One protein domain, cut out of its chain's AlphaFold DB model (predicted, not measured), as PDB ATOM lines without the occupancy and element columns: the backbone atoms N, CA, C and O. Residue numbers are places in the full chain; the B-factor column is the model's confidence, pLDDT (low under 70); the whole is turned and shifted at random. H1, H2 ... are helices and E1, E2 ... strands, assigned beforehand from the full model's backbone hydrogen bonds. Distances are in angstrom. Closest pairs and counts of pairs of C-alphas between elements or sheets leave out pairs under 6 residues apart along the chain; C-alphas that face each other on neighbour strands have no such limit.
ATOM      1  N   VAL A  10      84.586 187.547 152.179       35.28
ATOM      2  CA  VAL A  10      84.924 187.000 153.500       35.28
ATOM      3  C   VAL A  10      85.404 188.148 154.388       35.28
ATOM      4  O   VAL A  10      86.523 188.637 154.229       35.28
ATOM      5  N   GLU A  11      84.573 188.590 155.332       38.91
ATOM      6  CA  GLU A  11      84.993 189.566 156.338       38.91
ATOM      7  C   GLU A  11      85.826 188.875 157.428       38.91
ATOM      8  O   GLU A  11      85.332 188.074 158.231       38.91
ATOM      9  N   MET A  12      87.124 189.189 157.441       35.97
ATOM     10  CA  MET A  12      88.070 188.786 158.479       35.97
ATOM     11  C   MET A  12      88.299 189.956 159.432       35.97
ATOM     12  O   MET A  12      88.812 191.002 159.034       35.97
ATOM     13  N   VAL A  13      87.968 189.768 160.707       51.03
ATOM     14  CA  VAL A  13      88.228 190.769 161.742       51.03
ATOM     15  C   VAL A  13      89.540 190.418 162.437       51.03
ATOM     16  O   VAL A  13      89.618 189.482 163.235       51.03
ATOM     17  N   SER A  14      90.587 191.180 162.124       41.19
ATOM     18  CA  SER A  14      91.839 191.177 162.887       41.19
ATOM     19  C   SER A  14      91.833 192.371 163.830       41.19
ATOM     20  O   SER A  14      91.943 193.512 163.386       41.19
ATOM     21  N   VAL A  15      91.706 192.123 165.135       49.34
ATOM     22  CA  VAL A  15      91.839 193.188 166.135       49.34
ATOM     23  C   VAL A  15      93.305 193.242 166.557       49.34
ATOM     24  O   VAL A  15      93.758 192.452 167.383       49.34
ATOM     25  N   ILE A  16      94.052 194.165 165.946       39.22
ATOM     26  CA  ILE A  16      95.414 194.523 166.355       39.22
ATOM     27  C   ILE A  16      95.294 195.790 167.198       39.22
ATOM     28  O   ILE A  16      95.078 196.881 166.669       39.22
ATOM     29  N   VAL A  17      95.394 195.652 168.520       40.91
ATOM     30  CA  VAL A  17      95.356 196.809 169.424       40.91
ATOM     31  C   VAL A  17      96.739 197.453 169.433       40.91
ATOM     32  O   VAL A  17      97.620 197.066 170.197       40.91
ATOM     33  N   GLY A  18      96.943 198.420 168.537       32.59
ATOM     34  CA  GLY A  18      98.026 199.397 168.647       32.59
ATOM     35  C   GLY A  18      97.689 200.456 169.700       32.59
ATOM     36  O   GLY A  18      96.513 200.722 169.954       32.59
ATOM     37  N   ALA A  19      98.715 201.055 170.312       28.52
ATOM     38  CA  ALA A  19      98.589 202.118 171.310       28.52
ATOM     39  C   ALA A  19      97.718 203.277 170.773       28.52
ATOM     40  O   ALA A  19      98.192 204.119 170.016       28.52
ATOM     41  N   GLY A  20      96.424 203.273 171.118       34.56
ATOM     42  CA  GLY A  20      95.421 204.235 170.639       34.56
ATOM     43  C   GLY A  20      94.081 203.647 170.164       34.56
ATOM     44  O   GLY A  20      93.195 204.420 169.809       34.56
ATOM     45  N   ALA A  21      93.895 202.320 170.137       38.53
ATOM     46  CA  ALA A  21      92.670 201.695 169.623       38.53
ATOM     47  C   ALA A  21      91.538 201.525 170.667       38.53
ATOM     48  O   ALA A  21      91.779 201.302 171.852       38.53
ATOM     49  N   VAL A  22      90.294 201.606 170.171       48.47
ATOM     50  CA  VAL A  22      89.014 201.255 170.827       48.47
ATOM     51  C   VAL A  22      89.129 199.929 171.596       48.47
ATOM     52  O   VAL A  22      89.759 198.999 171.094       48.47
ATOM     53  N   SER A  23      88.513 199.836 172.783       56.72
ATOM     54  CA  SER A  23      88.561 198.644 173.646       56.72
ATOM     55  C   SER A  23      88.206 197.364 172.875       56.72
ATOM     56  O   SER A  23      87.267 197.352 172.076       56.72
ATOM     57  N   VAL A  24      88.940 196.270 173.124       59.84
ATOM     58  CA  VAL A  24      88.640 194.934 172.564       59.84
ATOM     59  C   VAL A  24      87.206 194.529 172.894       59.84
ATOM     60  O   VAL A  24      86.524 193.936 172.058       59.84
ATOM     61  N   ASP A  25      86.746 194.900 174.089       59.81
ATOM     62  CA  ASP A  25      85.386 194.648 174.546       59.81
ATOM     63  C   ASP A  25      84.371 195.401 173.672       59.81
ATOM     64  O   ASP A  25      83.453 194.774 173.147       59.81
ATOM     65  N   ASP A  26      84.590 196.690 173.385       59.09
ATOM     66  CA  ASP A  26      83.708 197.495 172.521       59.09
ATOM     67  C   ASP A  26      83.656 196.964 171.080       59.09
ATOM     68  O   ASP A  26      82.615 197.024 170.427       59.09
ATOM     69  N   GLN A  27      84.774 196.450 170.562       63.00
ATOM     70  CA  GLN A  27      84.832 195.845 169.229       63.00
ATOM     71  C   GLN A  27      84.025 194.546 169.193       63.00
ATOM     72  O   GLN A  27      83.135 194.399 168.358       63.00
ATOM     73  N   ILE A  28      84.262 193.629 170.135       63.31
ATOM     74  CA  ILE A  28      83.506 192.372 170.216       63.31
ATOM     75  C   ILE A  28      82.016 192.643 170.446       63.31
ATOM     76  O   ILE A  28      81.188 191.959 169.848       63.31
ATOM     77  N   GLU A  29      81.655 193.657 171.240       62.84
ATOM     78  CA  GLU A  29      80.266 194.088 171.402       62.84
ATOM     79  C   GLU A  29      79.652 194.656 170.119       62.84
ATOM     80  O   GLU A  29      78.516 194.309 169.802       62.84
ATOM     81  N   ARG A  30      80.386 195.471 169.349       60.38
ATOM     82  CA  ARG A  30      79.923 195.997 168.050       60.38
ATOM     83  C   ARG A  30      79.738 194.907 167.001       60.38
ATOM     84  O   ARG A  30      78.851 195.019 166.162       60.38
ATOM     85  N   TYR A  31      80.542 193.851 167.071       58.81
ATOM     86  CA  TYR A  31      80.453 192.691 166.187       58.81
ATOM     87  C   TYR A  31      79.443 191.633 166.660       58.81
ATOM     88  O   TYR A  31      79.276 190.608 165.994       58.81
ATOM     89  N   LYS A  32      78.730 191.848 167.783       55.12
ATOM     90  CA  LYS A  32      77.642 190.961 168.232       55.12
ATOM     91  C   LYS A  32      76.508 190.943 167.199       55.12
ATOM     92  O   LYS A  32      75.556 191.712 167.296       55.12
ATOM     93  N   GLY A  33      76.558 189.988 166.273       49.38
ATOM     94  CA  GLY A  33      75.424 189.621 165.425       49.38
ATOM     95  C   GLY A  33      75.468 190.104 163.978       49.38
ATOM     96  O   GLY A  33      74.410 190.164 163.359       49.38
ATOM     97  N   THR A  34      76.637 190.418 163.413       55.69
ATOM     98  CA  THR A  34      76.748 190.500 161.949       55.69
ATOM     99  C   THR A  34      76.957 189.097 161.381       55.69
ATOM    100  O   THR A  34      77.938 188.418 161.680       55.69
ATOM    101  N   GLU A  35      76.023 188.646 160.544       60.03
ATOM    102  CA  GLU A  35      76.102 187.351 159.854       60.03
ATOM    103  C   GLU A  35      77.310 187.258 158.892       60.03
ATOM    104  O   GLU A  35      77.618 186.182 158.394       60.03
ATOM    105  N   SER A  36      78.032 188.351 158.639       65.62
ATOM    106  CA  SER A  36      79.166 188.403 157.710       65.62
ATOM    107  C   SER A  36      80.492 187.881 158.278       65.62
ATOM    108  O   SER A  36      81.355 187.462 157.507       65.62
ATOM    109  N   ILE A  37      80.686 187.887 159.603       68.94
ATOM    110  CA  ILE A  37      82.007 187.609 160.187       68.94
ATOM    111  C   ILE A  37      82.278 186.107 160.212       68.94
ATOM    112  O   ILE A  37      81.643 185.348 160.947       68.94
ATOM    113  N   GLN A  38      83.290 185.690 159.453       71.12
ATOM    114  CA  GLN A  38      83.704 184.288 159.361       71.12
ATOM    115  C   GLN A  38      85.004 183.991 160.116       71.12
ATOM    116  O   GLN A  38      85.281 182.829 160.424       71.12
ATOM    117  N   ALA A  39      85.791 185.013 160.456       77.12
ATOM    118  CA  ALA A  39      87.061 184.840 161.149       77.12
ATOM    119  C   ALA A  39      87.329 185.959 162.160       77.12
ATOM    120  O   ALA A  39      87.212 187.141 161.836       77.12
ATOM    121  N   ILE A  40      87.753 185.569 163.364       78.12
ATOM    122  CA  ILE A  40      88.226 186.467 164.419       78.12
ATOM    123  C   ILE A  40      89.642 186.056 164.807       78.12
ATOM    124  O   ILE A  40      89.881 184.912 165.199       78.12
ATOM    125  N   VAL A  41      90.569 187.010 164.742       78.81
ATOM    126  CA  VAL A  41      91.941 186.851 165.235       78.81
ATOM    127  C   VAL A  41      92.241 187.956 166.241       78.81
ATOM    128  O   VAL A  41      92.233 189.141 165.906       78.81
ATOM    129  N   LEU A  42      92.515 187.555 167.482       74.31
ATOM    130  CA  LEU A  42      92.889 188.435 168.580       74.31
ATOM    131  C   LEU A  42      94.368 188.251 168.906       74.31
ATOM    132  O   LEU A  42      94.785 187.221 169.458       74.31
ATOM    133  N   ASN A  43      95.149 189.284 168.585       72.50
ATOM    134  CA  ASN A  43      96.559 189.366 168.930       72.50
ATOM    135  C   ASN A  43      96.858 190.655 169.718       72.50
ATOM    136  O   ASN A  43      96.950 191.733 169.135       72.50
ATOM    137  N   LEU A  44      96.965 190.546 171.042       65.56
ATOM    138  CA  LEU A  44      97.196 191.638 171.983       65.56
ATOM    139  C   LEU A  44      98.644 191.595 172.494       65.56
ATOM    140  O   LEU A  44      99.153 190.511 172.744       65.56
ATOM    141  N   PRO A  45      99.311 192.742 172.676       57.41
ATOM    142  CA  PRO A  45     100.709 192.776 173.110       57.41
ATOM    143  C   PRO A  45     100.916 192.370 174.579       57.41
ATOM    144  O   PRO A  45     102.013 191.954 174.939       57.41
ATOM    145  N   GLU A  46      99.881 192.463 175.422       67.31
ATOM    146  CA  GLU A  46      99.951 192.181 176.860       67.31
ATOM    147  C   GLU A  46      98.746 191.346 177.341       67.31
ATOM    148  O   GLU A  46      97.700 191.343 176.678       67.31
ATOM    149  N   PRO A  47      98.863 190.624 178.479       67.00
ATOM    150  CA  PRO A  47      97.735 189.934 179.099       67.00
ATOM    151  C   PRO A  47      96.569 190.893 179.352       67.00
ATOM    152  O   PRO A  47      96.761 191.975 179.901       67.00
ATOM    153  N   TYR A  48      95.360 190.474 178.985       70.50
ATOM    154  CA  TYR A  48      94.179 191.331 179.039       70.50
ATOM    155  C   TYR A  48      93.041 190.627 179.783       70.50
ATOM    156  O   TYR A  48      92.686 189.481 179.478       70.50
ATOM    157  N   GLU A  49      92.488 191.293 180.794       74.12
ATOM    158  CA  GLU A  49      91.249 190.860 181.439       74.12
ATOM    159  C   GLU A  49      90.075 191.430 180.658       74.12
ATOM    160  O   GLU A  49      89.964 192.646 180.511       74.12
ATOM    161  N   THR A  50      89.209 190.559 180.145       68.19
ATOM    162  CA  THR A  50      88.041 191.010 179.395       68.19
ATOM    163  C   THR A  50      86.788 190.966 180.249       68.19
ATOM    164  O   THR A  50      86.589 190.056 181.058       68.19
ATOM    165  N   CYS A  51      85.877 191.905 180.009       69.88
ATOM    166  CA  CYS A  51      84.533 191.864 180.581       69.88
ATOM    167  C   CYS A  51      83.544 191.199 179.612       69.88
ATOM    168  O   CYS A  51      82.428 191.681 179.410       69.88
ATOM    169  N   TRP A  52      83.949 190.096 178.969       74.88
ATOM    170  CA  TRP A  52      83.103 189.439 177.975       74.88
ATOM    171  C   TRP A  52      81.820 188.910 178.597       74.88
ATOM    172  O   TRP A  52      81.829 188.184 179.590       74.88
ATOM    173  N   ASN A  53      80.702 189.224 177.943       74.19
ATOM    174  CA  ASN A  53      79.446 188.552 178.223       74.19
ATOM    175  C   ASN A  53      79.645 187.036 177.986       74.19
ATOM    176  O   ASN A  53      80.108 186.663 176.906       74.19
ATOM    177  N   PRO A  54      79.277 186.151 178.929       81.62
ATOM    178  CA  PRO A  54      79.423 184.702 178.755       81.62
ATOM    179  C   PRO A  54      78.719 184.136 177.513       81.62
ATOM    180  O   PRO A  54      79.095 183.069 177.025       81.62
ATOM    181  N   ASP A  55      77.718 184.857 177.002       80.94
ATOM    182  CA  ASP A  55      76.946 184.552 175.799       80.94
ATOM    183  C   ASP A  55      77.467 185.303 174.547       80.94
ATOM    184  O   ASP A  55      76.782 185.351 173.524       80.94
ATOM    185  N   ALA A  56      78.669 185.900 174.588       77.25
ATOM    186  CA  ALA A  56      79.214 186.755 173.520       77.25
ATOM    187  C   ALA A  56      79.259 186.076 172.142       77.25
ATOM    188  O   ALA A  56      78.980 186.718 171.133       77.25
ATOM    189  N   PHE A  57      79.546 184.774 172.104       80.12
ATOM    190  CA  PHE A  57      79.638 184.005 170.861       80.12
ATOM    191  C   PHE A  57      78.306 183.397 170.393       80.12
ATOM    192  O   PHE A  57      78.254 182.822 169.308       80.12
ATOM    193  N   SER A  58      77.221 183.530 171.166       78.19
ATOM    194  CA  SER A  58      75.936 182.861 170.880       78.19
ATOM    195  C   SER A  58      75.302 183.275 169.548       78.19
ATOM    196  O   SER A  58      74.607 182.476 168.928       78.19
ATOM    197  N   LYS A  59      75.549 184.511 169.093       75.12
ATOM    198  CA  LYS A  59      74.973 185.081 167.862       75.12
ATOM    199  C   LYS A  59      75.901 185.015 166.643       75.12
ATOM    200  O   LYS A  59      75.530 185.499 165.583       75.12
ATOM    201  N   MET A  60      77.103 184.452 166.778       78.50
ATOM    202  CA  MET A  60      78.123 184.433 165.718       78.50
ATOM    203  C   MET A  60      78.078 183.123 164.912       78.50
ATOM    204  O   MET A  60      79.086 182.437 164.775       78.50
ATOM    205  N   SER A  61      76.905 182.740 164.398       79.06
ATOM    206  CA  SER A  61      76.667 181.427 163.765       79.06
ATOM    207  C   SER A  61      77.524 181.144 162.525       79.06
ATOM    208  O   SER A  61      77.798 179.982 162.230       79.06
ATOM    209  N   ASN A  62      77.982 182.184 161.823       79.94
ATOM    210  CA  ASN A  62      78.815 182.057 160.624       79.94
ATOM    211  C   ASN A  62      80.324 182.042 160.910       79.94
ATOM    212  O   ASN A  62      81.109 181.835 159.982       79.94
ATOM    213  N   LEU A  63      80.743 182.190 162.175       81.62
ATOM    214  CA  LEU A  63      82.158 182.176 162.533       81.62
ATOM    215  C   LEU A  63      82.765 180.788 162.297       81.62
ATOM    216  O   LEU A  63      82.334 179.797 162.883       81.62
ATOM    217  N   ARG A  64      83.799 180.729 161.453       84.88
ATOM    218  CA  ARG A  64      84.529 179.509 161.072       84.88
ATOM    219  C   ARG A  64      85.909 179.425 161.715       84.88
ATOM    220  O   ARG A  64      86.368 178.319 161.992       84.88
ATOM    221  N   LEU A  65      86.546 180.564 161.975       84.44
ATOM    222  CA  LEU A  65      87.874 180.654 162.579       84.44
ATOM    223  C   LEU A  65      87.839 181.554 163.816       84.44
ATOM    224  O   LEU A  65      87.431 182.711 163.737       84.44
ATOM    225  N   LEU A  66      88.337 181.037 164.936       86.56
ATOM    226  CA  LEU A  66      88.577 181.817 166.144       86.56
ATOM    227  C   LEU A  66      90.009 181.574 166.611       86.56
ATOM    228  O   LEU A  66      90.360 180.453 166.976       86.56
ATOM    229  N   MET A  67      90.826 182.624 166.600       85.75
ATOM    230  CA  MET A  67      92.208 182.584 167.067       85.75
ATOM    231  C   MET A  67      92.426 183.607 168.170       85.75
ATOM    232  O   MET A  67      92.321 184.810 167.949       85.75
ATOM    233  N   ILE A  68      92.777 183.130 169.355       85.44
ATOM    234  CA  ILE A  68      93.115 183.940 170.517       85.44
ATOM    235  C   ILE A  68      94.515 183.522 170.943       85.44
ATOM    236  O   ILE A  68      94.730 182.438 171.485       85.44
ATOM    237  N   LEU A  69      95.490 184.368 170.614       78.69
ATOM    238  CA  LEU A  69      96.914 184.034 170.726       78.69
ATOM    239  C   LEU A  69      97.551 184.510 172.035       78.69
ATOM    240  O   LEU A  69      98.743 184.299 172.247       78.69
ATOM    241  N   ASN A  70      96.757 185.130 172.907       74.25
ATOM    242  CA  ASN A  70      97.225 185.801 174.111       74.25
ATOM    243  C   ASN A  70      96.474 185.326 175.337       74.25
ATOM    244  O   ASN A  70      95.337 184.857 175.252       74.25
ATOM    245  N   LYS A  71      97.114 185.513 176.490       79.81
ATOM    246  CA  LYS A  71      96.521 185.223 177.782       79.81
ATOM    247  C   LYS A  71      95.340 186.154 178.034       79.81
ATOM    248  O   LYS A  71      95.514 187.344 178.296       79.81
ATOM    249  N   LEU A  72      94.148 185.576 177.995       82.38
ATOM    250  CA  LEU A  72      92.888 186.279 178.183       82.38
ATOM    251  C   LEU A  72      92.205 185.733 179.435       82.38
ATOM    252  O   LEU A  72      92.004 184.523 179.546       82.38
ATOM    253  N   GLN A  73      91.896 186.595 180.406       81.62
ATOM    254  CA  GLN A  73      91.096 186.176 181.563       81.62
ATOM    255  C   GLN A  73      89.612 186.363 181.254       81.62
ATOM    256  O   GLN A  73      89.209 187.415 180.769       81.62
ATOM    257  N   LEU A  74      88.816 185.339 181.567       84.44
ATOM    258  CA  LEU A  74      87.359 185.336 181.429       84.44
ATOM    259  C   LEU A  74      86.718 185.244 182.824       84.44
ATOM    260  O   LEU A  74      86.250 184.164 183.193       84.44
ATOM    261  N   PRO A  75      86.705 186.326 183.625       80.44
ATOM    262  CA  PRO A  75      86.170 186.300 184.989       80.44
ATOM    263  C   PRO A  75      84.683 185.920 185.038       80.44
ATOM    264  O   PRO A  75      84.248 185.260 185.977       80.44
ATOM    265  N   LEU A  76      83.911 186.278 184.005       83.12
ATOM    266  CA  LEU A  76      82.493 185.917 183.881       83.12
ATOM    267  C   LEU A  76      82.271 184.510 183.289       83.12
ATOM    268  O   LEU A  76      81.142 184.016 183.273       83.12
ATOM    269  N   GLY A  77      83.333 183.842 182.832       84.94
ATOM    270  CA  GLY A  77      83.268 182.544 182.163       84.94
ATOM    271  C   GLY A  77      82.799 182.615 180.706       84.94
ATOM    272  O   GLY A  77      82.680 183.684 180.111       84.94
ATOM    273  N   LEU A  78      82.548 181.443 180.118       87.50
ATOM    274  CA  LEU A  78      82.056 181.292 178.748       87.50
ATOM    275  C   LEU A  78      81.008 180.179 178.688       87.50
ATOM    276  O   LEU A  78      81.275 179.058 179.120       87.50
ATOM    277  N   LYS A  79      79.822 180.474 178.148       85.81
ATOM    278  CA  LYS A  79      78.704 179.516 178.090       85.81
ATOM    279  C   LYS A  79      78.595 178.775 176.765       85.81
ATOM    280  O   LYS A  79      78.149 177.630 176.748       85.81
ATOM    281  N   CYS A  80      78.988 179.404 175.664       84.69
ATOM    282  CA  CYS A  80      78.849 178.833 174.331       84.69
ATOM    283  C   CYS A  80      80.045 179.169 173.442       84.69
ATOM    284  O   CYS A  80      80.685 180.210 173.594       84.69
ATOM    285  N   LEU A  81      80.296 178.287 172.479       87.75
ATOM    286  CA  LEU A  81      81.145 178.550 171.324       87.75
ATOM    287  C   LEU A  81      80.272 178.559 170.062       87.75
ATOM    288  O   LEU A  81      79.205 177.938 170.081       87.75
ATOM    289  N   PRO A  82      80.698 179.246 168.989       85.50
ATOM    290  CA  PRO A  82      79.965 179.260 167.727       85.50
ATOM    291  C   PRO A  82      79.821 177.853 167.142       85.50
ATOM    292  O   PRO A  82      80.802 177.116 167.071       85.50
ATOM    293  N   SER A  83      78.619 177.502 166.681       85.25
ATOM    294  CA  SER A  83      78.328 176.172 166.127       85.25
ATOM    295  C   SER A  83      78.994 175.917 164.772       85.25
ATOM    296  O   SER A  83      79.355 174.785 164.463       85.25
ATOM    297  N   GLY A  84      79.202 176.966 163.970       86.12
ATOM    298  CA  GLY A  84      79.844 176.879 162.658       86.12
ATOM    299  C   GLY A  84      81.371 176.766 162.686       86.12
ATOM    300  O   GLY A  84      81.984 176.741 161.612       86.12
ATOM    301  N   LEU A  85      81.990 176.731 163.870       89.12
ATOM    302  CA  LEU A  85      83.433 176.854 164.037       89.12
ATOM    303  C   LEU A  85      84.175 175.633 163.481       89.12
ATOM    304  O   LEU A  85      83.931 174.511 163.907       89.12
ATOM    305  N   LYS A  86      85.126 175.871 162.574       90.50
ATOM    306  CA  LYS A  86      85.986 174.845 161.966       90.50
ATOM    307  C   LYS A  86      87.366 174.787 162.605       90.50
ATOM    308  O   LYS A  86      87.937 173.709 162.734       90.50
ATOM    309  N   VAL A  87      87.904 175.933 163.015       92.19
ATOM    310  CA  VAL A  87      89.232 176.026 163.625       92.19
ATOM    311  C   VAL A  87      89.152 176.878 164.882       92.19
ATOM    312  O   VAL A  87      88.741 178.040 164.835       92.19
ATOM    313  N   LEU A  88      89.585 176.295 165.997       94.38
ATOM    314  CA  LEU A  88      89.724 176.976 167.274       94.38
ATOM    315  C   LEU A  88      91.186 176.969 167.710       94.38
ATOM    316  O   LEU A  88      91.733 175.917 168.031       94.38
ATOM    317  N   VAL A  89      91.797 178.148 167.777       92.75
ATOM    318  CA  VAL A  89      93.103 178.354 168.404       92.75
ATOM    319  C   VAL A  89      92.904 179.237 169.623       92.75
ATOM    320  O   VAL A  89      92.491 180.383 169.493       92.75
ATOM    321  N   TRP A  90      93.197 178.730 170.813       93.25
ATOM    322  CA  TRP A  90      93.079 179.495 172.047       93.25
ATOM    323  C   TRP A  90      94.224 179.168 172.996       93.25
ATOM    324  O   TRP A  90      94.165 178.225 173.785       93.25
ATOM    325  N   LYS A  91      95.292 179.954 172.904       90.44
ATOM    326  CA  LYS A  91      96.461 179.807 173.766       90.44
ATOM    327  C   LYS A  91      96.115 180.259 175.186       90.44
ATOM    328  O   LYS A  91      95.437 181.267 175.360       90.44
ATOM    329  N   GLU A  92      96.588 179.521 176.188       91.12
ATOM    330  CA  GLU A  92      96.365 179.835 177.607       91.12
ATOM    331  C   GLU A  92      94.877 179.981 177.975       91.12
ATOM    332  O   GLU A  92      94.494 180.864 178.748       91.12
ATOM    333  N   TYR A  93      94.019 179.103 177.436       93.12
ATOM    334  CA  TYR A  93      92.584 179.140 177.710       93.12
ATOM    335  C   TYR A  93      92.305 179.073 179.224       93.12
ATOM    336  O   TYR A  93      92.815 178.172 179.907       93.12
ATOM    337  N   PRO A  94      91.509 180.012 179.771       91.44
ATOM    338  CA  PRO A  94      91.438 180.220 181.215       91.44
ATOM    339  C   PRO A  94      90.477 179.272 181.942       91.44
ATOM    340  O   PRO A  94      90.555 179.191 183.168       91.44
ATOM    341  N   LEU A  95      89.570 178.583 181.239       92.44
ATOM    342  CA  LEU A  95      88.558 177.733 181.876       92.44
ATOM    343  C   LEU A  95      89.030 176.280 182.017       92.44
ATOM    344  O   LEU A  95      89.922 175.812 181.309       92.44
ATOM    345  N   GLU A  96      88.403 175.559 182.946       93.62
ATOM    346  CA  GLU A  96      88.767 174.174 183.271       93.62
ATOM    347  C   GLU A  96      88.274 173.148 182.235       93.62
ATOM    348  O   GLU A  96      88.781 172.026 182.201       93.62
ATOM    349  N   SER A  97      87.317 173.517 181.386       93.19
ATOM    350  CA  SER A  97      86.799 172.693 180.294       93.19
ATOM    351  C   SER A  97      86.191 173.571 179.205       93.19
ATOM    352  O   SER A  97      85.882 174.741 179.447       93.19
ATOM    353  N   LEU A  98      85.959 173.005 178.019       92.38
ATOM    354  CA  LEU A  98      85.097 173.656 177.035       92.38
ATOM    355  C   LEU A  98      83.642 173.700 177.543       92.38
ATOM    356  O   LEU A  98      83.253 172.862 178.368       92.38
ATOM    357  N   PRO A  99      82.814 174.646 177.061       87.31
ATOM    358  CA  PRO A  99      81.437 174.776 177.524       87.31
ATOM    359  C   PRO A  99      80.598 173.528 177.207       87.31
ATOM    360  O   PRO A  99      80.627 173.014 176.086       87.31
ATOM    361  N   VAL A 100      79.814 173.062 178.187       71.94
ATOM    362  CA  VAL A 100      79.036 171.805 178.118       71.94
ATOM    363  C   VAL A 100      78.028 171.802 176.956       71.94
ATOM    364  O   VAL A 100      77.794 170.758 176.357       71.94
ATOM    365  N   GLY A 101      77.488 172.969 176.589       67.81
ATOM    366  CA  GLY A 101      76.549 173.139 175.473       67.81
ATOM    367  C   GLY A 101      77.181 173.535 174.134       67.81
ATOM    368  O   GLY A 101      76.451 173.881 173.212       67.81
ATOM    369  N   ALA A 102      78.514 173.542 174.007       73.38
ATOM    370  CA  ALA A 102      79.161 173.927 172.754       73.38
ATOM    371  C   ALA A 102      78.869 172.897 171.649       73.38
ATOM    372  O   ALA A 102      79.358 171.765 171.721       73.38
ATOM    373  N   GLN A 103      78.117 173.304 170.625       78.25
ATOM    374  CA  GLN A 103      77.999 172.580 169.359       78.25
ATOM    375  C   GLN A 103      79.322 172.733 168.612       78.25
ATOM    376  O   GLN A 103      79.732 173.848 168.309       78.25
ATOM    377  N   LEU A 104      80.036 171.627 168.414       85.75
ATOM    378  CA  LEU A 104      81.354 171.613 167.767       85.75
ATOM    379  C   LEU A 104      81.327 170.751 166.501       85.75
ATOM    380  O   LEU A 104      82.373 170.304 166.060       85.75
ATOM    381  N   ASP A 105      80.148 170.488 165.937       87.31
ATOM    382  CA  ASP A 105      79.936 169.482 164.887       87.31
ATOM    383  C   ASP A 105      80.781 169.750 163.623       87.31
ATOM    384  O   ASP A 105      81.262 168.825 162.967       87.31
ATOM    385  N   GLU A 106      81.044 171.025 163.325       91.50
ATOM    386  CA  GLU A 106      81.863 171.485 162.196       91.50
ATOM    387  C   GLU A 106      83.368 171.585 162.513       91.50
ATOM    388  O   GLU A 106      84.166 171.887 161.623       91.50
ATOM    389  N   LEU A 107      83.777 171.348 163.765       94.50
ATOM    390  CA  LEU A 107      85.147 171.575 164.218       94.50
ATOM    391  C   LEU A 107      86.104 170.558 163.593       94.50
ATOM    392  O   LEU A 107      85.948 169.353 163.762       94.50
ATOM    393  N   VAL A 108      87.135 171.067 162.923       95.69
ATOM    394  CA  VAL A 108      88.195 170.295 162.265       95.69
ATOM    395  C   VAL A 108      89.493 170.343 163.064       95.69
ATOM    396  O   VAL A 108      90.194 169.334 163.171       95.69
TER     397      VAL A 108
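This is residues 10 to 108 of the 566 residues of a protein of Vigna unguiculata (UniProt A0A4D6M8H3). With little regular structure, the chain winds in stacked turns: parallel strands E1, E2, E3 and E4, in that order, make a wall on one side, and links run back opposite. H1 lies in the first turn's return. The printed part has 99 residues, 28 in named elements, E1 H1 E2 E3 E4, class mixed; it is compact, radius of gyration of the C-alphas 12.7 A, spans 38 by 32 by 21 A.

Find C-alpha 11 at (84.993, 189.566, 156.338), where E1, residues 11 to 16, begins. E2 is residues 37 to 43, 17.1 A long; E3 is 65 to 68; E4, 87 to 90, ends at (93.079, 179.495, 172.047). H1 is residues 24 to 30, 9.9 A.

Look between E1 and E2 for N 13 and O 39, 3.0 A; between E2 and E3 for N 42 and O 67, 2.8 A; between E3 and E4 for N 68 and O 89, 2.8 A. H1, with every O i to N i+4 pair within hydrogen-bond range, only grazes the sheet; E1, H1, E2 form a strand-helix-strand unit, two parallel strands joined through a helix, with a right-handed crossover.

The printed part has no cut. The links E2 to E3 and E3 to E4 are long. Confidence is under 70 at residues 10 to 37, 44 to 47, 50 to 51 and 101.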